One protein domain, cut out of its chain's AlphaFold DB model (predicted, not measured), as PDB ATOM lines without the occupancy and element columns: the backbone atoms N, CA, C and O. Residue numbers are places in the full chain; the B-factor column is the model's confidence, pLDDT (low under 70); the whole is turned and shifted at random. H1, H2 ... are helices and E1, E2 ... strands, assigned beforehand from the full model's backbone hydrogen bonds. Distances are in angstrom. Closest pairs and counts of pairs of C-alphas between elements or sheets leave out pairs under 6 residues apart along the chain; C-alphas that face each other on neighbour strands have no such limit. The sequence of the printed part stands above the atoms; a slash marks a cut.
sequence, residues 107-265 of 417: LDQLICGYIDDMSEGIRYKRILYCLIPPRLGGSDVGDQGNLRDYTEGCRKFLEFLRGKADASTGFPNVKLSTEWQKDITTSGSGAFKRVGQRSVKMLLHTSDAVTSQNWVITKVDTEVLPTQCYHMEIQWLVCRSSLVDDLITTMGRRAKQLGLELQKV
ATOM      1  N   LEU A 107     123.847 111.644 169.046       88.69
ATOM      2  CA  LEU A 107     123.269 112.834 168.435       88.69
ATOM      3  C   LEU A 107     123.627 114.095 169.220       88.69
ATOM      4  O   LEU A 107     124.094 115.057 168.624       88.69
ATOM      5  N   ASP A 108     123.427 114.093 170.533       87.38
ATOM      6  CA  ASP A 108     123.684 115.256 171.376       87.38
ATOM      7  C   ASP A 108     125.167 115.631 171.325       87.38
ATOM      8  O   ASP A 108     125.516 116.797 171.148       87.38
ATOM      9  N   GLN A 109     126.058 114.633 171.380       89.25
ATOM     10  CA  GLN A 109     127.493 114.857 171.220       89.25
ATOM     11  C   GLN A 109     127.852 115.428 169.844       89.25
ATOM     12  O   GLN A 109     128.717 116.300 169.752       89.25
ATOM     13  N   LEU A 110     127.182 114.966 168.789       89.50
ATOM     14  CA  LEU A 110     127.354 115.450 167.422       89.50
ATOM     15  C   LEU A 110     126.851 116.893 167.263       89.50
ATOM     16  O   LEU A 110     127.573 117.732 166.736       89.50
ATOM     17  N   ILE A 111     125.645 117.210 167.746       87.44
ATOM     18  CA  ILE A 111     125.050 118.557 167.676       87.44
ATOM     19  C   ILE A 111     125.901 119.561 168.454       87.44
ATOM     20  O   ILE A 111     126.139 120.661 167.964       87.44
ATOM     21  N   CYS A 112     126.401 119.168 169.627       85.44
ATOM     22  CA  CYS A 112     127.303 119.984 170.437       85.44
ATOM     23  C   CYS A 112     128.725 120.092 169.853       85.44
ATOM     24  O   CYS A 112     129.534 120.865 170.364       85.44
ATOM     25  N   GLY A 113     129.041 119.340 168.791       83.19
ATOM     26  CA  GLY A 113     130.325 119.392 168.094       83.19
ATOM     27  C   GLY A 113     131.470 118.653 168.792       83.19
ATOM     28  O   GLY A 113     132.627 118.906 168.463       83.19
ATOM     29  N   TYR A 114     131.178 117.755 169.739       85.31
ATOM     30  CA  TYR A 114     132.187 116.891 170.368       85.31
ATOM     31  C   TYR A 114     132.668 115.779 169.433       85.31
ATOM     32  O   TYR A 114     133.789 115.290 169.572       85.31
ATOM     33  N   ILE A 115     131.816 115.378 168.493       88.69
ATOM     34  CA  ILE A 115     132.120 114.410 167.443       88.69
ATOM     35  C   ILE A 115     131.606 114.931 166.102       88.69
ATOM     36  O   ILE A 115     130.666 115.718 166.061       88.69
ATOM     37  N   ASP A 116     132.196 114.443 165.013       86.81
ATOM     38  CA  ASP A 116     131.837 114.822 163.638       86.81
ATOM     39  C   ASP A 116     131.318 113.617 162.816       86.81
ATOM     40  O   ASP A 116     131.152 113.697 161.597       86.81
ATOM     41  N   ASP A 117     131.079 112.471 163.468       87.69
ATOM     42  CA  ASP A 117     130.659 111.236 162.800       87.69
ATOM     43  C   ASP A 117     129.140 111.177 162.574       87.69
ATOM     44  O   ASP A 117     128.338 110.955 163.489       87.69
ATOM     45  N   MET A 118     128.757 111.343 161.309       85.38
ATOM     46  CA  MET A 118     127.388 111.237 160.814       85.38
ATOM     47  C   MET A 118     127.063 109.778 160.473       85.38
ATOM     48  O   MET A 118     127.260 109.317 159.339       85.38
ATOM     49  N   SER A 119     126.559 109.047 161.470       82.19
ATOM     50  CA  SER A 119     126.090 107.669 161.298       82.19
ATOM     51  C   SER A 119     124.669 107.619 160.718       82.19
ATOM     52  O   SER A 119     123.834 108.481 160.996       82.19
ATOM     53  N   GLU A 120     124.365 106.593 159.914       74.19
ATOM     54  CA  GLU A 120     123.066 106.450 159.226       74.19
ATOM     55  C   GLU A 120     121.861 106.467 160.185       74.19
ATOM     56  O   GLU A 120     120.776 106.928 159.829       74.19
ATOM     57  N   GLY A 121     122.053 106.026 161.434       74.81
ATOM     58  CA  GLY A 121     121.006 106.008 162.456       74.81
ATOM     59  C   GLY A 121     120.465 107.390 162.836       74.81
ATOM     60  O   GLY A 121     119.366 107.471 163.376       74.81
ATOM     61  N   ILE A 122     121.194 108.469 162.537       82.12
ATOM     62  CA  ILE A 122     120.877 109.843 162.967       82.12
ATOM     63  C   ILE A 122     119.856 110.533 162.047       82.12
ATOM     64  O   ILE A 122     119.269 111.542 162.435       82.12
ATOM     65  N   ARG A 123     119.571 109.959 160.866       82.19
ATOM     66  CA  ARG A 123     118.612 110.501 159.879       82.19
ATOM     67  C   ARG A 123     118.907 111.956 159.482       82.19
ATOM     68  O   ARG A 123     118.006 112.790 159.402       82.19
ATOM     69  N   TYR A 124     120.178 112.258 159.239       88.69
ATOM     70  CA  TYR A 124     120.601 113.548 158.697       88.69
ATOM     71  C   TYR A 124     120.088 113.762 157.265       88.69
ATOM     72  O   TYR A 124     119.791 112.811 156.539       88.69
ATOM     73  N   LYS A 125     120.018 115.025 156.835       90.62
ATOM     74  CA  LYS A 125     119.780 115.369 155.429       90.62
ATOM     75  C   LYS A 125     121.080 115.201 154.653       90.62
ATOM     76  O   LYS A 125     122.150 115.511 155.177       90.62
ATOM     77  N   ARG A 126     120.991 114.720 153.414       91.00
ATOM     78  CA  ARG A 126     122.153 114.571 152.538       91.00
ATOM     79  C   ARG A 126     121.836 114.887 151.091       91.00
ATOM     80  O   ARG A 126     120.718 114.655 150.642       91.00
ATOM     81  N   ILE A 127     122.842 115.355 150.364       92.25
ATOM     82  CA  ILE A 127     122.824 115.451 148.905       92.25
ATOM     83  C   ILE A 127     124.155 114.919 148.388       92.25
ATOM     84  O   ILE A 127     125.209 115.332 148.869       92.25
ATOM     85  N   LEU A 128     124.106 114.023 147.404       93.25
ATOM     86  CA  LEU A 128     125.292 113.521 146.726       93.25
ATOM     87  C   LEU A 128     125.502 114.268 145.408       93.25
ATOM     88  O   LEU A 128     124.589 114.377 144.588       93.25
ATOM     89  N   TYR A 129     126.724 114.743 145.204       95.31
ATOM     90  CA  TYR A 129     127.213 115.234 143.925       95.31
ATOM     91  C   TYR A 129     128.366 114.367 143.437       95.31
ATOM     92  O   TYR A 129     129.149 113.860 144.243       95.31
ATOM     93  N   CYS A 130     128.513 114.263 142.122       95.69
ATOM     94  CA  CYS A 130     129.693 113.690 141.498       95.69
ATOM     95  C   CYS A 130     130.303 114.643 140.468       95.69
ATOM     96  O   CYS A 130     129.598 115.413 139.813       95.69
ATOM     97  N   LEU A 131     131.630 114.600 140.339       97.75
ATOM     98  CA  LEU A 131     132.316 115.106 139.155       97.75
ATOM     99  C   LEU A 131     132.350 113.994 138.114       97.75
ATOM    100  O   LEU A 131     132.846 112.898 138.394       97.75
ATOM    101  N   ILE A 132     131.827 114.301 136.933       96.50
ATOM    102  CA  ILE A 132     131.775 113.387 135.802       96.50
ATOM    103  C   ILE A 132     133.115 113.452 135.048       96.50
ATOM    104  O   ILE A 132     133.545 114.544 134.659       96.50
ATOM    105  N   PRO A 133     133.808 112.316 134.845       95.56
ATOM    106  CA  PRO A 133     135.040 112.291 134.064       95.56
ATOM    107  C   PRO A 133     134.760 112.558 132.576       95.56
ATOM    108  O   PRO A 133     133.664 112.254 132.092       95.56
ATOM    109  N   PRO A 134     135.735 113.072 131.803       93.38
ATOM    110  CA  PRO A 134     135.546 113.343 130.380       93.38
ATOM    111  C   PRO A 134     135.212 112.069 129.588       93.38
ATOM    112  O   PRO A 134     135.454 110.944 130.030       93.38
ATOM    113  N   ARG A 135     134.636 112.242 128.396       90.56
ATOM    114  CA  ARG A 135     134.461 111.136 127.446       90.56
ATOM    115  C   ARG A 135     135.825 110.763 126.875       90.56
ATOM    116  O   ARG A 135     136.565 111.648 126.450       90.56
ATOM    117  N   LEU A 136     136.128 109.471 126.861       85.38
ATOM    118  CA  LEU A 136     137.353 108.939 126.273       85.38
ATOM    119  C   LEU A 136     136.963 108.291 124.947       85.38
ATOM    120  O   LEU A 136     136.232 107.301 124.929       85.38
ATOM    121  N   GLY A 137     137.351 108.932 123.846       69.69
ATOM    122  CA  GLY A 137     136.938 108.580 122.486       69.69
ATOM    123  C   GLY A 137     137.852 107.562 121.801       69.69
ATOM    124  O   GLY A 137     137.698 107.321 120.606       69.69
ATOM    125  N   GLY A 138     138.834 107.012 122.522       70.94
ATOM    126  CA  GLY A 138     139.847 106.107 121.979       70.94
ATOM    127  C   GLY A 138     140.954 106.828 121.199       70.94
ATOM    128  O   GLY A 138     141.728 106.183 120.495       70.94
ATOM    129  N   SER A 139     141.030 108.160 121.298       75.12
ATOM    130  CA  SER A 139     142.077 108.974 120.678       75.12
ATOM    131  C   SER A 139     143.139 109.296 121.717       75.12
ATOM    132  O   SER A 139     142.951 110.201 122.524       75.12
ATOM    133  N   ASP A 140     144.285 108.611 121.660       77.81
ATOM    134  CA  ASP A 140     145.359 108.757 122.655       77.81
ATOM    135  C   ASP A 140     145.751 110.221 122.927       77.81
ATOM    136  O   ASP A 140     145.996 110.596 124.070       77.81
ATOM    137  N   VAL A 141     145.807 111.070 121.894       79.62
ATOM    138  CA  VAL A 141     146.236 112.475 122.035       79.62
ATOM    139  C   VAL A 141     145.114 113.363 122.579       79.62
ATOM    140  O   VAL A 141     145.360 114.201 123.446       79.62
ATOM    141  N   GLY A 142     143.885 113.191 122.081       83.44
ATOM    142  CA  GLY A 142     142.731 113.979 122.523       83.44
ATOM    143  C   GLY A 142     142.313 113.626 123.948       83.44
ATOM    144  O   GLY A 142     142.121 114.512 124.779       83.44
ATOM    145  N   ASP A 143     142.270 112.330 124.249       87.06
ATOM    146  CA  ASP A 143     141.909 111.798 125.561       87.06
ATOM    147  C   ASP A 143     142.935 112.220 126.622       87.06
ATOM    148  O   ASP A 143     142.551 112.635 127.716       87.06
ATOM    149  N   GLN A 144     144.233 112.243 126.288       87.75
ATOM    150  CA  GLN A 144     145.264 112.796 127.173       87.75
ATOM    151  C   GLN A 144     145.077 114.288 127.464       87.75
ATOM    152  O   GLN A 144     145.251 114.710 128.610       87.75
ATOM    153  N   GLY A 145     144.738 115.091 126.451       90.56
ATOM    154  CA  GLY A 145     144.458 116.517 126.627       90.56
ATOM    155  C   GLY A 145     143.274 116.744 127.567       90.56
ATOM    156  O   GLY A 145     143.411 117.424 128.585       90.56
ATOM    157  N   ASN A 146     142.153 116.077 127.286       91.69
ATOM    158  CA  ASN A 146     140.933 116.160 128.089       91.69
ATOM    159  C   ASN A 146     141.162 115.707 129.537       91.69
ATOM    160  O   ASN A 146     140.717 116.366 130.478       91.69
ATOM    161  N   LEU A 147     141.892 114.603 129.739       92.94
ATOM    162  CA  LEU A 147     142.229 114.112 131.075       92.94
ATOM    163  C   LEU A 147     143.131 115.082 131.830       92.94
ATOM    164  O   LEU A 147     142.939 115.275 133.030       92.94
ATOM    165  N   ARG A 148     144.089 115.727 131.160       93.31
ATOM    166  CA  ARG A 148     144.948 116.737 131.788       93.31
ATOM    167  C   ARG A 148     144.137 117.943 132.258       93.31
ATOM    168  O   ARG A 148     144.320 118.375 133.397       93.31
ATOM    169  N   ASP A 149     143.233 118.443 131.422       95.12
ATOM    170  CA  ASP A 149     142.367 119.575 131.763       95.12
ATOM    171  C   ASP A 149     141.413 119.218 132.909       95.12
ATOM    172  O   ASP A 149     141.307 119.968 133.882       95.12
ATOM    173  N   TYR A 150     140.817 118.022 132.870       96.75
ATOM    174  CA  TYR A 150     140.008 117.482 133.964       96.75
ATOM    175  C   TYR A 150     140.806 117.370 135.272       96.75
ATOM    176  O   TYR A 150     140.356 117.821 136.324       96.75
ATOM    177  N   THR A 151     142.027 116.832 135.215       96.69
ATOM    178  CA  THR A 151     142.924 116.697 136.376       96.69
ATOM    179  C   THR A 151     143.219 118.050 137.008       96.69
ATOM    180  O   THR A 151     143.165 118.213 138.228       96.69
ATOM    181  N   GLU A 152     143.529 119.034 136.169       97.31
ATOM    182  CA  GLU A 152     143.846 120.393 136.577       97.31
ATOM    183  C   GLU A 152     142.630 121.108 137.182       97.31
ATOM    184  O   GLU A 152     142.750 121.778 138.217       97.31
ATOM    185  N   GLY A 153     141.454 120.925 136.578       98.12
ATOM    186  CA  GLY A 153     140.175 121.386 137.106       98.12
ATOM    187  C   GLY A 153     139.895 120.785 138.482       98.12
ATOM    188  O   GLY A 153     139.691 121.532 139.443       98.12
ATOM    189  N   CYS A 154     139.975 119.456 138.610       98.06
ATOM    190  CA  CYS A 154     139.789 118.729 139.867       98.06
ATOM    191  C   CYS A 154     140.751 119.231 140.942       98.06
ATOM    192  O   CYS A 154     140.324 119.564 142.042       98.06
ATOM    193  N   ARG A 155     142.039 119.391 140.623       97.94
ATOM    194  CA  ARG A 155     143.035 119.924 141.559       97.94
ATOM    195  C   ARG A 155     142.652 121.311 142.080       97.94
ATOM    196  O   ARG A 155     142.652 121.538 143.287       97.94
ATOM    197  N   LYS A 156     142.300 122.243 141.190       98.38
ATOM    198  CA  LYS A 156     141.870 123.605 141.566       98.38
ATOM    199  C   LYS A 156     140.564 123.611 142.359       98.38
ATOM    200  O   LYS A 156     140.363 124.487 143.201       98.38
ATOM    201  N   PHE A 157     139.668 122.673 142.073       98.38
ATOM    202  CA  PHE A 157     138.396 122.536 142.767       98.38
ATOM    203  C   PHE A 157     138.579 121.974 144.180       98.38
ATOM    204  O   PHE A 157     138.040 122.528 145.135       98.38
ATOM    205  N   LEU A 158     139.421 120.954 144.340       97.81
ATOM    206  CA  LEU A 158     139.784 120.387 145.637       97.81
ATOM    207  C   LEU A 158     140.512 121.402 146.522       97.81
ATOM    208  O   LEU A 158     140.233 121.470 147.712       97.81
ATOM    209  N   GLU A 159     141.374 122.249 145.954       97.81
ATOM    210  CA  GLU A 159     141.980 123.366 146.695       97.81
ATOM    211  C   GLU A 159     140.942 124.408 147.139       97.81
ATOM    212  O   GLU A 159     141.018 124.942 148.247       97.81
ATOM    213  N   PHE A 160     139.917 124.664 146.320       97.75
ATOM    214  CA  PHE A 160     138.786 125.493 146.735       97.75
ATOM    215  C   PHE A 160     138.019 124.867 147.916       97.75
ATOM    216  O   PHE A 160     137.710 125.578 148.873       97.75
ATOM    217  N   LEU A 161     137.758 123.554 147.891       96.75
ATOM    218  CA  LEU A 161     137.109 122.847 149.003       96.75
ATOM    219  C   LEU A 161     137.994 122.791 150.254       96.75
ATOM    220  O   LEU A 161     137.491 122.958 151.363       96.75
ATOM    221  N   ARG A 162     139.312 122.634 150.091       97.00
ATOM    222  CA  ARG A 162     140.293 122.706 151.181       97.00
ATOM    223  C   ARG A 162     140.208 124.037 151.920       97.00
ATOM    224  O   ARG A 162     140.230 124.042 153.143       97.00
ATOM    225  N   GLY A 163     140.036 125.145 151.198       96.19
ATOM    226  CA  GLY A 163     139.837 126.471 151.796       96.19
ATOM    227  C   GLY A 163     138.523 126.637 152.575       96.19
ATOM    228  O   GLY A 163     138.366 127.628 153.284       96.19
ATOM    229  N   LYS A 164     137.576 125.699 152.444       95.06
ATOM    230  CA  LYS A 164     136.313 125.656 153.202       95.06
ATOM    231  C   LYS A 164     136.349 124.685 154.385       95.06
ATOM    232  O   LYS A 164     135.410 124.685 155.177       95.06
ATOM    233  N   ALA A 165     137.382 123.849 154.482       95.88
ATOM    234  CA  ALA A 165     137.495 122.845 155.528       95.88
ATOM    235  C   ALA A 165     137.810 123.482 156.884       95.88
ATOM    236  O   ALA A 165     138.658 124.369 156.988       95.88
ATOM    237  N   ASP A 166     137.150 122.986 157.922       94.00
ATOM    238  CA  ASP A 166     137.450 123.335 159.299       94.00
ATOM    239  C   ASP A 166     138.803 122.752 159.726       94.00
ATOM    240  O   ASP A 166     139.228 121.690 159.259       94.00
ATOM    241  N   ALA A 167     139.484 123.440 160.640       91.12
ATOM    242  CA  ALA A 167     140.771 122.999 161.157       91.12
ATOM    243  C   ALA A 167     140.681 121.682 161.951       91.12
ATOM    244  O   ALA A 167     141.677 120.963 162.011       91.12
ATOM    245  N   SER A 168     139.518 121.347 162.534       89.88
ATOM    246  CA  SER A 168     139.330 120.129 163.335       89.88
ATOM    247  C   SER A 168     139.496 118.855 162.507       89.88
ATOM    248  O   SER A 168     140.161 117.915 162.941       89.88
ATOM    249  N   THR A 169     138.925 118.826 161.301       91.25
ATOM    250  CA  THR A 169     139.010 117.675 160.391       91.25
ATOM    251  C   THR A 169     140.096 117.851 159.335       91.25
ATOM    252  O   THR A 169     140.634 116.864 158.829       91.25
ATOM    253  N   GLY A 170     140.400 119.099 158.965       92.81
ATOM    254  CA  GLY A 170     141.197 119.428 157.789       92.81
ATOM    255  C   GLY A 170     140.561 118.922 156.491       92.81
ATOM    256  O   GLY A 170     139.419 118.458 156.469       92.81
ATOM    257  N   PHE A 171     141.318 118.994 155.393       95.88
ATOM    258  CA  PHE A 171     140.927 118.416 154.104       95.88
ATOM    259  C   PHE A 171     141.904 117.300 153.706       95.88
ATOM    260  O   PHE A 171     143.122 117.522 153.749       95.88
ATOM    261  N   PRO A 172     141.417 116.114 153.298       94.94
ATOM    262  CA  PRO A 172     142.275 114.981 152.979       94.94
ATOM    263  C   PRO A 172     143.188 115.261 151.779       94.94
ATOM    264  O   PRO A 172     142.889 116.059 150.889       94.94
ATOM    265  N   ASN A 173     144.314 114.552 151.722       94.69
ATOM    266  CA  ASN A 173     145.157 114.530 150.531       94.69
ATOM    267  C   ASN A 173     144.533 113.591 149.500       94.69
ATOM    268  O   ASN A 173     144.753 112.381 149.537       94.69
ATOM    269  N   VAL A 174     143.718 114.157 148.614       97.06
ATOM    270  CA  VAL A 174     143.068 113.423 147.526       97.06
ATOM    271  C   VAL A 174     144.097 113.116 146.440       97.06
ATOM    272  O   VAL A 174     144.753 114.016 145.915       97.06
ATOM    273  N   LYS A 175     144.248 111.836 146.103       97.12
ATOM    274  CA  LYS A 175     145.168 111.380 145.060       97.12
ATOM    275  C   LYS A 175     144.561 111.638 143.677       97.12
ATOM    276  O   LYS A 175     143.440 111.227 143.417       97.12
ATOM    277  N   LEU A 176     145.304 112.262 142.768       95.75
ATOM    278  CA  LEU A 176     144.880 112.451 141.374       95.75
ATOM    279  C   LEU A 176     145.497 111.337 140.520       95.75
ATOM    280  O   LEU A 176     146.694 111.358 140.269       95.75
ATOM    281  N   SER A 177     144.716 110.318 140.154       92.62
ATOM    282  CA  SER A 177     145.179 109.144 139.387       92.62
ATOM    283  C   SER A 177     144.531 109.086 138.016       92.62
ATOM    284  O   SER A 177     143.915 108.099 137.648       92.62
ATOM    285  N   THR A 178     144.653 110.185 137.291       85.75
ATOM    286  CA  THR A 178     143.970 110.478 136.026       85.75
ATOM    287  C   THR A 178     144.907 110.402 134.816       85.75
ATOM    288  O   THR A 178     144.524 110.787 133.715       85.75
ATOM    289  N   GLU A 179     146.139 109.924 135.007       83.50
ATOM    290  CA  GLU A 179     147.105 109.716 133.927       83.50
ATOM    291  C   GLU A 179     146.596 108.662 132.938       83.50
ATOM    292  O   GLU A 179     146.132 107.596 133.341       83.50
ATOM    293  N   TRP A 180     146.708 108.953 131.639       78.69
ATOM    294  CA  TRP A 180     146.322 108.008 130.596       78.69
ATOM    295  C   TRP A 180     147.262 106.801 130.564       78.69
ATOM    296  O   TRP A 180     148.485 106.946 130.576       78.69
ATOM    297  N   GLN A 181     146.684 105.606 130.461       79.62
ATOM    298  CA  GLN A 181     147.391 104.346 130.259       79.62
ATOM    299  C   GLN A 181     146.663 103.565 129.164       79.62
ATOM    300  O   GLN A 181     145.438 103.595 129.094       79.62
ATOM    301  N   LYS A 182     147.412 102.845 128.319       74.62
ATOM    302  CA  LYS A 182     146.848 102.089 127.184       74.62
ATOM    303  C   LYS A 182     145.827 101.023 127.597       74.62
ATOM    304  O   LYS A 182     144.981 100.661 126.792       74.62
ATOM    305  N   ASP A 183     145.903 100.557 128.841       76.50
ATOM    306  CA  ASP A 183     145.042  99.508 129.392       76.50
ATOM    307  C   ASP A 183     143.845 100.069 130.186       76.50
ATOM    308  O   ASP A 183     143.172  99.323 130.901       76.50
ATOM    309  N   ILE A 184     143.575 101.381 130.109       81.69
ATOM    310  CA  ILE A 184     142.400 101.966 130.765       81.69
ATOM    311  C   ILE A 184     141.139 101.398 130.121       81.69
ATOM    312  O   ILE A 184     140.866 101.589 128.938       81.69
ATOM    313  N   THR A 185     140.345 100.722 130.943       88.31
ATOM    314  CA  THR A 185     139.017 100.247 130.566       88.31
ATOM    315  C   THR A 185     137.975 101.265 131.014       88.31
ATOM    316  O   THR A 185     138.059 101.841 132.101       88.31
ATOM    317  N   THR A 186     137.003 101.524 130.148       87.69
ATOM    318  CA  THR A 186     135.923 102.496 130.379       87.69
ATOM    319  C   THR A 186     134.637 101.839 130.878       87.69
ATOM    320  O   THR A 186     133.752 102.537 131.362       87.69
ATOM    321  N   SER A 187     134.545 100.509 130.784       90.31
ATOM    322  CA  SER A 187     133.409  99.685 131.204       90.31
ATOM    323  C   SER A 187     133.867  98.341 131.788       90.31
ATOM    324  O   SER A 187     135.023  97.934 131.639       90.31
ATOM    325  N   GLY A 188     132.948  97.639 132.455       89.38
ATOM    326  CA  GLY A 188     133.200  96.325 133.042       89.38
ATOM    327  C   GLY A 188     134.053  96.378 134.312       89.38
ATOM    328  O   GLY A 188     134.320  97.437 134.870       89.38
ATOM    329  N   SER A 189     134.490  95.217 134.803       86.81
ATOM    330  CA  SER A 189     135.171  95.100 136.103       86.81
ATOM    331  C   SER A 189     136.474  95.899 136.216       86.81
ATOM    332  O   SER A 189     136.763  96.418 137.291       86.81
ATOM    333  N   GLY A 190     137.237  96.024 135.127       88.06
ATOM    334  CA  GLY A 190     138.500  96.766 135.106       88.06
ATOM    335  C   GLY A 190     138.339  98.285 135.226       88.06
ATOM    336  O   GLY A 190     139.288  98.958 135.627       88.06
ATOM    337  N   ALA A 191     137.155  98.820 134.907       89.69
ATOM    338  CA  ALA A 191     136.895 100.257 134.910       89.69
ATOM    339  C   ALA A 191     136.591 100.804 136.311       89.69
ATOM    340  O   ALA A 191     136.646 102.013 136.534       89.69
ATOM    341  N   PHE A 192     136.288  99.914 137.260       92.88
ATOM    342  CA  PHE A 192     135.915 100.285 138.614       92.88
ATOM    343  C   PHE A 192     137.047 100.069 139.603       92.88
ATOM    344  O   PHE A 192     137.720  99.037 139.634       92.88
ATOM    345  N   LYS A 193     137.169 101.019 140.524       92.44
ATOM    346  CA  LYS A 193     138.059 100.918 141.671       92.44
ATOM    347  C   LYS A 193     137.304 101.281 142.936       92.44
ATOM    348  O   LYS A 193     136.564 102.260 142.996       92.44
ATOM    349  N   ARG A 194     137.541 100.509 143.998       92.31
ATOM    350  CA  ARG A 194     137.054 100.867 145.332       92.31
ATOM    351  C   ARG A 194     137.817 102.088 145.829       92.31
ATOM    352  O   ARG A 194     139.013 101.994 146.112       92.31
ATOM    353  N   VAL A 195     137.114 103.206 145.944       93.31
ATOM    354  CA  VAL A 195     137.653 104.463 146.457       93.31
ATOM    355  C   VAL A 195     137.189 104.642 147.899       93.31
ATOM    356  O   VAL A 195     136.036 104.386 148.235       93.31
ATOM    357  N   GLY A 196     138.124 104.988 148.785       93.69
ATOM    358  CA  GLY A 196     137.801 105.318 150.169       93.69
ATOM    359  C   GLY A 196     137.181 106.708 150.266       93.69
ATOM    360  O   GLY A 196     137.373 107.539 149.384       93.69
ATOM    361  N   GLN A 197     136.492 106.984 151.369       94.06
ATOM    362  CA  GLN A 197     135.917 108.301 151.643       94.06
ATOM    363  C   GLN A 197     136.434 108.874 152.959       94.06
ATOM    364  O   GLN A 197     136.834 108.142 153.873       94.06
ATOM    365  N   ARG A 198     136.439 110.203 153.051       95.56
ATOM    366  CA  ARG A 198     136.816 110.962 154.246       95.56
ATOM    367  C   ARG A 198     135.808 112.071 154.506       95.56
ATOM    368  O   ARG A 198     135.400 112.760 153.579       95.56
ATOM    369  N   SER A 199     135.447 112.242 155.771       95.19
ATOM    370  CA  SER A 199     134.577 113.323 156.226       95.19
ATOM    371  C   SER A 199     135.377 114.606 156.432       95.19
ATOM    372  O   SER A 199     136.450 114.580 157.033       95.19
ATOM    373  N   VAL A 200     134.832 115.717 155.952       95.69
ATOM    374  CA  VAL A 200     135.375 117.069 156.102       95.69
ATOM    375  C   VAL A 200     134.290 117.950 156.697       95.69
ATOM    376  O   VAL A 200     133.223 118.093 156.104       95.69
ATOM    377  N   LYS A 201     134.558 118.573 157.838       95.06
ATOM    378  CA  LYS A 201     133.664 119.571 158.421       95.06
ATOM    379  C   LYS A 201     133.848 120.907 157.713       95.06
ATOM    380  O   LYS A 201     134.974 121.314 157.450       95.06
ATOM    381  N   MET A 202     132.752 121.587 157.394       95.06
ATOM    382  CA  MET A 202     132.765 122.937 156.827       95.06
ATOM    383  C   MET A 202     131.833 123.827 157.646       95.06
ATOM    384  O   MET A 202     130.637 123.542 157.760       95.06
ATOM    385  N   LEU A 203     132.379 124.899 158.220       92.81
ATOM    386  CA  LEU A 203     131.596 125.899 158.942       92.81
ATOM    387  C   LEU A 203     130.950 126.871 157.955       92.81
ATOM    388  O   LEU A 203     131.606 127.400 157.054       92.81
ATOM    389  N   LEU A 204     129.659 127.120 158.142       92.38
ATOM    390  CA  LEU A 204     128.886 128.082 157.369       92.38
ATOM    391  C   LEU A 204     128.526 129.249 158.283       92.38
ATOM    392  O   LEU A 204     128.027 129.063 159.386       92.38
ATOM    393  N   HIS A 205     128.804 130.469 157.841       86.06
ATOM    394  CA  HIS A 205     128.588 131.658 158.658       86.06
ATOM    395  C   HIS A 205     127.410 132.463 158.133       86.06
ATOM    396  O   HIS A 205     127.182 132.535 156.927       86.06
ATOM    397  N   THR A 206     126.702 133.110 159.051       84.62
ATOM    398  CA  THR A 206     125.667 134.088 158.732       84.62
ATOM    399  C   THR A 206     125.791 135.291 159.660       84.62
ATOM    400  O   THR A 206     126.193 135.151 160.817       84.62
ATOM    401  N   SER A 207     125.498 136.486 159.151       82.19
ATOM    402  CA  SER A 207     125.641 137.744 159.894       82.19
ATOM    403  C   SER A 207     124.504 137.988 160.888       82.19
ATOM    404  O   SER A 207     124.704 138.669 161.889       82.19
ATOM    405  N   ASP A 208     123.326 137.420 160.634       82.00
ATOM    406  CA  ASP A 208     122.098 137.613 161.414       82.00
ATOM    407  C   ASP A 208     122.042 136.784 162.711       82.00
ATOM    408  O   ASP A 208     121.275 137.098 163.617       82.00
ATOM    409  N   ALA A 209     122.861 135.735 162.827       73.94
ATOM    410  CA  ALA A 209     122.844 134.814 163.959       73.94
ATOM    411  C   ALA A 209     124.239 134.253 164.260       73.94
ATOM    412  O   ALA A 209     124.506 133.058 164.111       73.94
ATOM    413  N   VAL A 210     125.127 135.132 164.721       71.31
ATOM    414  CA  VAL A 210     126.551 134.844 164.962       71.31
ATOM    415  C   VAL A 210     126.783 133.725 165.990       71.31
ATOM    416  O   VAL A 210     127.772 133.006 165.905       71.31
ATOM    417  N   THR A 211     125.864 133.533 166.941       74.19
ATOM    418  CA  THR A 211     125.945 132.468 167.959       74.19
ATOM    419  C   THR A 211     125.426 131.115 167.470       74.19
ATOM    420  O   THR A 211     125.637 130.104 168.139       74.19
ATOM    421  N   SER A 212     124.740 131.071 166.321       76.81
ATOM    422  CA  SER A 212     124.187 129.824 165.792       76.81
ATOM    423  C   SER A 212     125.279 128.979 165.141       76.81
ATOM    424  O   SER A 212     125.958 129.419 164.210       76.81
ATOM    425  N   GLN A 213     125.432 127.740 165.608       82.44
ATOM    426  CA  GLN A 213     126.299 126.770 164.949       82.44
ATOM    427  C   GLN A 213     125.644 126.336 163.637       82.44
ATOM    428  O   GLN A 213     124.533 125.815 163.640       82.44
ATOM    429  N   ASN A 214     126.319 126.581 162.517       91.06
ATOM    430  CA  ASN A 214     125.887 126.119 161.203       91.06
ATOM    431  C   ASN A 214     127.073 125.421 160.558       91.06
ATOM    432  O   ASN A 214     128.088 126.047 160.255       91.06
ATOM    433  N   TRP A 215     126.961 124.116 160.368       92.62
ATOM    434  CA  TRP A 215     128.025 123.332 159.762       92.62
ATOM    435  C   TRP A 215     127.456 122.186 158.944       92.62
ATOM    436  O   TRP A 215     126.330 121.732 159.153       92.62
ATOM    437  N   VAL A 216     128.266 121.728 158.000       95.38
ATOM    438  CA  VAL A 216     127.997 120.533 157.204       95.38
ATOM    439  C   VAL A 216     129.185 119.586 157.309       95.38
ATOM    440  O   VAL A 216     130.322 120.020 157.510       95.38
ATOM    441  N   ILE A 217     128.918 118.292 157.169       95.44
ATOM    442  CA  ILE A 217     129.944 117.267 156.991       95.44
ATOM    443  C   ILE A 217     129.901 116.836 155.534       95.44
ATOM    444  O   ILE A 217     128.903 116.299 155.064       95.44
ATOM    445  N   THR A 218     130.991 117.065 154.817       96.00
ATOM    446  CA  THR A 218     131.140 116.659 153.424       96.00
ATOM    447  C   THR A 218     131.985 115.393 153.366       96.00
ATOM    448  O   THR A 218     133.169 115.426 153.702       96.00
ATOM    449  N   LYS A 219     131.405 114.268 152.944       95.31
ATOM    450  CA  LYS A 219     132.159 113.046 152.642       95.31
ATOM    451  C   LYS A 219     132.691 113.133 151.224       95.31
ATOM    452  O   LYS A 219     131.913 113.263 150.286       95.31
ATOM    453  N   VAL A 220     134.006 113.065 151.081       96.94
ATOM    454  CA  VAL A 220     134.685 113.168 149.790       96.94
ATOM    455  C   VAL A 220     135.499 111.920 149.504       96.94
ATOM    456  O   VAL A 220     136.082 111.324 150.417       96.94
ATOM    457  N   ASP A 221     135.570 111.544 148.235       97.56
ATOM    458  CA  ASP A 221     136.432 110.461 147.779       97.56
ATOM    459  C   ASP A 221     137.920 110.790 148.000       97.56
ATOM    460  O   ASP A 221     138.363 111.942 147.931       97.56
ATOM    461  N   THR A 222     138.723 109.759 148.270       97.00
ATOM    462  CA  THR A 222     140.170 109.891 148.515       97.00
ATOM    463  C   THR A 222     141.010 109.889 147.242       97.00
ATOM    464  O   THR A 222     142.216 110.127 147.307       97.00
ATOM    465  N   GLU A 223     140.417 109.582 146.091       97.19
ATOM    466  CA  GLU A 223     141.120 109.476 144.814       97.19
ATOM    467  C   GLU A 223     140.217 109.922 143.661       97.19
ATOM    468  O   GLU A 223     139.054 109.536 143.603       97.19
ATOM    469  N   VAL A 224     140.760 110.725 142.748       97.19
ATOM    470  CA  VAL A 224     140.131 111.073 141.469       97.19
ATOM    471  C   VAL A 224     140.643 110.103 140.412       97.19
ATOM    472  O   VAL A 224     141.855 109.887 140.300       97.19
ATOM    473  N   LEU A 225     139.722 109.539 139.637       95.06
ATOM    474  CA  LEU A 225     139.979 108.532 138.610       95.06
ATOM    475  C   LEU A 225     139.615 109.070 137.214       95.06
ATOM    476  O   LEU A 225     138.872 110.047 137.117       95.06
ATOM    477  N   PRO A 226     140.146 108.472 136.129       92.81
ATOM    478  CA  PRO A 226     139.957 108.981 134.772       92.81
ATOM    479  C   PRO A 226     138.626 108.545 134.148       92.81
ATOM    480  O   PRO A 226     138.171 109.179 133.207       92.81
ATOM    481  N   THR A 227     138.020 107.464 134.646       92.00
ATOM    482  CA  THR A 227     136.819 106.828 134.070       92.00
ATOM    483  C   THR A 227     135.683 106.637 135.069       92.00
ATOM    484  O   THR A 227     134.575 106.299 134.660       92.00
ATOM    485  N   GLN A 228     135.946 106.871 136.358       95.12
ATOM    486  CA  GLN A 228     134.987 106.729 137.448       95.12
ATOM    487  C   GLN A 228     134.734 108.088 138.109       95.12
ATOM    488  O   GLN A 228     135.664 108.877 138.296       95.12
ATOM    489  N   CYS A 229     133.478 108.340 138.467       96.75
ATOM    490  CA  CYS A 229     133.026 109.554 139.133       96.75
ATOM    491  C   CYS A 229     133.773 109.830 140.447       96.75
ATOM    492  O   CYS A 229     134.113 108.909 141.191       96.75
ATOM    493  N   TYR A 230     133.981 111.116 140.747       97.50
ATOM    494  CA  TYR A 230     134.479 111.576 142.048       97.50
ATOM    495  C   TYR A 230     133.331 112.117 142.901       97.50
ATOM    496  O   TYR A 230     132.676 113.077 142.495       97.50
ATOM    497  N   HIS A 231     133.109 111.548 144.083       96.56
ATOM    498  CA  HIS A 231     131.926 111.820 144.901       96.56
ATOM    499  C   HIS A 231     132.153 112.849 146.007       96.56
ATOM    500  O   HIS A 231     133.208 112.909 146.646       96.56
ATOM    501  N   MET A 232     131.100 113.627 146.267       96.12
ATOM    502  CA  MET A 232     130.976 114.569 147.375       96.12
ATOM    503  C   MET A 232     129.561 114.496 147.955       96.12
ATOM    504  O   MET A 232     128.613 115.023 147.371       96.12
ATOM    505  N   GLU A 233     129.407 113.854 149.110       94.88
ATOM    506  CA  GLU A 233     128.143 113.817 149.850       94.88
ATOM    507  C   GLU A 233     128.132 114.920 150.906       94.88
ATOM    508  O   GLU A 233     128.914 114.880 151.852       94.88
ATOM    509  N   ILE A 234     127.240 115.895 150.770       95.31
ATOM    510  CA  ILE A 234     127.047 116.967 151.749       95.31
ATOM    511  C   ILE A 234     125.973 116.519 152.731       95.31
ATOM    512  O   ILE A 234     124.841 116.268 152.324       95.31
ATOM    513  N   GLN A 235     126.315 116.437 154.014       94.50
ATOM    514  CA  GLN A 235     125.446 115.968 155.090       94.50
ATOM    515  C   GLN A 235     125.223 117.074 156.120       94.50
ATOM    516  O   GLN A 235     126.176 117.727 156.554       94.50
ATOM    517  N   TRP A 236     123.980 117.279 156.558       93.50
ATOM    518  CA  TRP A 236     123.674 118.285 157.572       93.50
ATOM    519  C   TRP A 236     122.488 117.912 158.456       93.50
ATOM    520  O   TRP A 236     121.580 117.169 158.076       93.50
ATOM    521  N   LEU A 237     122.519 118.468 159.663       90.06
ATOM    522  CA  LEU A 237     121.466 118.341 160.667       90.06
ATOM    523  C   LEU A 237     121.228 119.690 161.359       90.06
ATOM    524  O   LEU A 237     120.093 120.142 161.465       90.06
ATOM    525  N   VAL A 238     122.314 120.356 161.760       82.56
ATOM    526  CA  VAL A 238     122.319 121.628 162.499       82.56
ATOM    527  C   VAL A 238     122.798 122.744 161.571       82.56
ATOM    528  O   VAL A 238     123.887 123.293 161.713       82.56
ATOM    529  N   CYS A 239     122.019 123.013 160.523       90.50
ATOM    530  CA  CYS A 239     122.334 124.056 159.551       90.50
ATOM    531  C   CYS A 239     121.069 124.566 158.855       90.50
ATOM    532  O   CYS A 239     120.193 123.775 158.492       90.50
ATOM    533  N   ARG A 240     120.985 125.884 158.634       91.25
ATOM    534  CA  ARG A 240     119.939 126.481 157.792       91.25
ATOM    535  C   ARG A 240     120.081 125.989 156.353       91.25
ATOM    536  O   ARG A 240     121.141 126.150 155.754       91.25
ATOM    537  N   SER A 241     118.993 125.483 155.774       91.00
ATOM    538  CA  SER A 241     118.980 125.009 154.384       91.00
ATOM    539  C   SER A 241     119.467 126.058 153.383       91.00
ATOM    540  O   SER A 241     120.229 125.708 152.495       91.00
ATOM    541  N   SER A 242     119.145 127.340 153.581       92.69
ATOM    542  CA  SER A 242     119.613 128.416 152.697       92.69
ATOM    543  C   SER A 242     121.140 128.525 152.625       92.69
ATOM    544  O   SER A 242     121.687 128.754 151.554       92.69
ATOM    545  N   LEU A 243     121.852 128.301 153.738       94.62
ATOM    546  CA  LEU A 243     123.321 128.311 153.746       94.62
ATOM    547  C   LEU A 243     123.898 127.100 153.001       94.62
ATOM    548  O   LEU A 243     124.945 127.203 152.361       94.62
ATOM    549  N   VAL A 244     123.217 125.954 153.082       95.38
ATOM    550  CA  VAL A 244     123.575 124.755 152.312       95.38
ATOM    551  C   VAL A 244     123.355 125.008 150.818       95.38
ATOM    552  O   VAL A 244     124.229 124.689 150.014       95.38
ATOM    553  N   ASP A 245     122.246 125.648 150.447       95.56
ATOM    554  CA  ASP A 245     121.940 126.016 149.063       95.56
ATOM    555  C   ASP A 245     122.969 127.012 148.496       95.56
ATOM    556  O   ASP A 245     123.437 126.848 147.365       95.56
ATOM    557  N   ASP A 246     123.405 127.993 149.293       95.81
ATOM    558  CA  ASP A 246     124.470 128.936 148.928       95.81
ATOM    559  C   ASP A 246     125.821 128.232 148.722       95.81
ATOM    560  O   ASP A 246     126.559 128.531 147.768       95.81
ATOM    561  N   LEU A 247     126.156 127.272 149.595       96.12
ATOM    562  CA  LEU A 247     127.358 126.444 149.468       96.12
ATOM    563  C   LEU A 247     127.324 125.641 148.164       96.12
ATOM    564  O   LEU A 247     128.275 125.713 147.380       96.12
ATOM    565  N   ILE A 248     126.228 124.922 147.913       96.00
ATOM    566  CA  ILE A 248     126.016 124.110 146.709       96.00
ATOM    567  C   ILE A 248     126.100 124.979 145.454       96.00
ATOM    568  O   ILE A 248     126.817 124.646 144.509       96.00
ATOM    569  N   THR A 249     125.430 126.130 145.454       96.75
ATOM    570  CA  THR A 249     125.440 127.070 144.327       96.75
ATOM    571  C   THR A 249     126.851 127.585 144.052       96.75
ATOM    572  O   THR A 249     127.294 127.662 142.901       96.75
ATOM    573  N   THR A 250     127.611 127.886 145.107       97.12
ATOM    574  CA  THR A 250     129.010 128.313 144.990       97.12
ATOM    575  C   THR A 250     129.898 127.193 144.449       97.12
ATOM    576  O   THR A 250     130.718 127.454 143.563       97.12
ATOM    577  N   MET A 251     129.728 125.959 144.933       97.19
ATOM    578  CA  MET A 251     130.432 124.777 144.428       97.19
ATOM    579  C   MET A 251     130.132 124.547 142.944       97.19
ATOM    580  O   MET A 251     131.068 124.435 142.155       97.19
ATOM    581  N   GLY A 252     128.859 124.569 142.540       97.50
ATOM    582  CA  GLY A 252     128.451 124.403 141.143       97.50
ATOM    583  C   GLY A 252     129.023 125.483 140.227       97.50
ATOM    584  O   GLY A 252     129.614 125.178 139.190       97.50
ATOM    585  N   ARG A 253     128.956 126.756 140.641       98.06
ATOM    586  CA  ARG A 253     129.571 127.861 139.890       98.06
ATOM    587  C   ARG A 253     131.082 127.677 139.752       98.06
ATOM    588  O   ARG A 253     131.630 127.927 138.679       98.06
ATOM    589  N   ARG A 254     131.761 127.255 140.823       98.25
ATOM    590  CA  ARG A 254     133.212 127.047 140.817       98.25
ATOM    591  C   ARG A 254     133.616 125.866 139.935       98.25
ATOM    592  O   ARG A 254     134.573 126.010 139.185       98.25
ATOM    593  N   ALA A 255     132.890 124.751 139.987       98.12
ATOM    594  CA  ALA A 255     133.114 123.600 139.114       98.12
ATOM    595  C   ALA A 255     132.985 124.001 137.634       98.12
ATOM    596  O   ALA A 255     133.919 123.797 136.861       98.12
ATOM    597  N   LYS A 256     131.908 124.714 137.275       97.50
ATOM    598  CA  LYS A 256     131.685 125.215 135.911       97.50
ATOM    599  C   LYS A 256     132.804 126.140 135.417       97.50
ATOM    600  O   LYS A 256     133.247 126.015 134.282       97.50
ATOM    601  N   GLN A 257     133.298 127.052 136.263       97.94
ATOM    602  CA  GLN A 257     134.442 127.922 135.930       97.94
ATOM    603  C   GLN A 257     135.735 127.147 135.649       97.94
ATOM    604  O   GLN A 257     136.621 127.663 134.974       97.94
ATOM    605  N   LEU A 258     135.862 125.944 136.208       98.19
ATOM    606  CA  LEU A 258     137.020 125.071 136.058       98.19
ATOM    607  C   LEU A 258     136.837 124.033 134.940       98.19
ATOM    608  O   LEU A 258     137.691 123.165 134.802       98.19
ATOM    609  N   GLY A 259     135.748 124.116 134.164       96.81
ATOM    610  CA  GLY A 259     135.441 123.155 133.102       96.81
ATOM    611  C   GLY A 259     135.032 121.774 133.617       96.81
ATOM    612  O   GLY A 259     135.135 120.802 132.881       96.81
ATOM    613  N   LEU A 260     134.604 121.673 134.879       97.62
ATOM    614  CA  LEU A 260     134.159 120.420 135.477       97.62
ATOM    615  C   LEU A 260     132.641 120.263 135.373       97.62
ATOM    616  O   LEU A 260     131.887 121.199 135.655       97.62
ATOM    617  N   GLU A 261     132.207 119.048 135.058       95.69
ATOM    618  CA  GLU A 261     130.804 118.639 135.082       95.69
ATOM    619  C   GLU A 261     130.441 118.141 136.486       95.69
ATOM    620  O   GLU A 261     130.783 117.026 136.871       95.69
ATOM    621  N   LEU A 262     129.780 118.994 137.275       95.88
ATOM    622  CA  LEU A 262     129.261 118.648 138.601       95.88
ATOM    623  C   LEU A 262     127.778 118.279 138.492       95.88
ATOM    624  O   LEU A 262     126.944 119.158 138.267       95.88
ATOM    625  N   GLN A 263     127.447 117.007 138.702       92.38
ATOM    626  CA  GLN A 263     126.083 116.491 138.602       92.38
ATOM    627  C   GLN A 263     125.542 116.125 139.987       92.38
ATOM    628  O   GLN A 263     126.249 115.551 140.817       92.38
ATOM    629  N   LYS A 264     124.278 116.470 140.255       91.44
ATOM    630  CA  LYS A 264     123.562 115.975 141.437       91.44
ATOM    631  C   LYS A 264     123.132 114.536 141.166       91.44
ATOM    632  O   LYS A 264     122.410 114.284 140.207       91.44
ATOM    633  N   VAL A 265     123.519 113.618 142.040       89.00
ATOM    634  CA  VAL A 265     123.073 112.225 141.986       89.00
ATOM    635  C   VAL A 265     121.660 112.151 142.571       89.00
ATOM    636  O   VAL A 265     121.388 112.743 143.621       89.00
TER     637      VAL A 265
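Overview. This is residues 107 to 265 of the 417 residues of an uncharacterized protein of Phytophthora kernoviae (UniProt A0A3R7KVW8). One strongly twisted sheet of five strands has two long helices, H2 and H3, over one face and no named helix on the other; short H1 lies at one end. A long link, residues 163 to 196, joins H2 to E2. The 159 printed residues hold three helices and five strands, H1 E1 H2 E2 E3 E4 H3 E5 along the chain; the sheet, E2 E3 E4 E1 E5, is antiparallel. The class is mixed, with under half of the residues in named elements; the whole is compact, radius of gyration of the C-alphas 17.2 A, spanning 55 by 31 by 25 A.

Along the chain. Start at C-alpha 107, (123.269, 112.834, 168.435), where H1, residues 107 to 111, begins. E1 follows at 125 to 132, 23.1 A long. Find C-alpha 140 at (145.359, 108.757, 122.655); from there H2 runs 32.2 A to residue 162. Next come E2, 197 to 203, E3, 215 to 221, E4, 230 to 236, and H3, 241 to 257, 24.3 A long. E5, 261 to 264, ends at (123.562, 115.975, 141.437).

Arrangement. E2, E3 and E4 form a meander, each strand the antiparallel neighbour of the one before; look for N 200 and O 218 at 2.8 A, and N 219 and O 233 at 2.8 A. E4 pairs with E1 through N 129 and O 232, 2.9 A, and E1 with E5 through N 130 and O 263, 2.9 A. E4, H3, E5 is a split strand-helix-strand unit, E1 between its strands, with a right-handed crossover. In two layers, H2 and H3 are on the same face, at heights over the sheet of 10.6 A and 7.7 A. They only just touch, with 3 pairs of C-alphas within 8 A, closest Phe 157 and Ala 255, 6.5 A. In H1, H2 and H3 every O i to N i+4 pair is within hydrogen-bond range.

Size, cuts and confidence. The C-alphas of Ser 139 and Thr 211, the two farthest apart, are 55.2 A apart. The printed part has no cut; the links H1 to E1, H2 to E2 and E2 to E3 are long. One printed residue, 137, is under pLDDT 70.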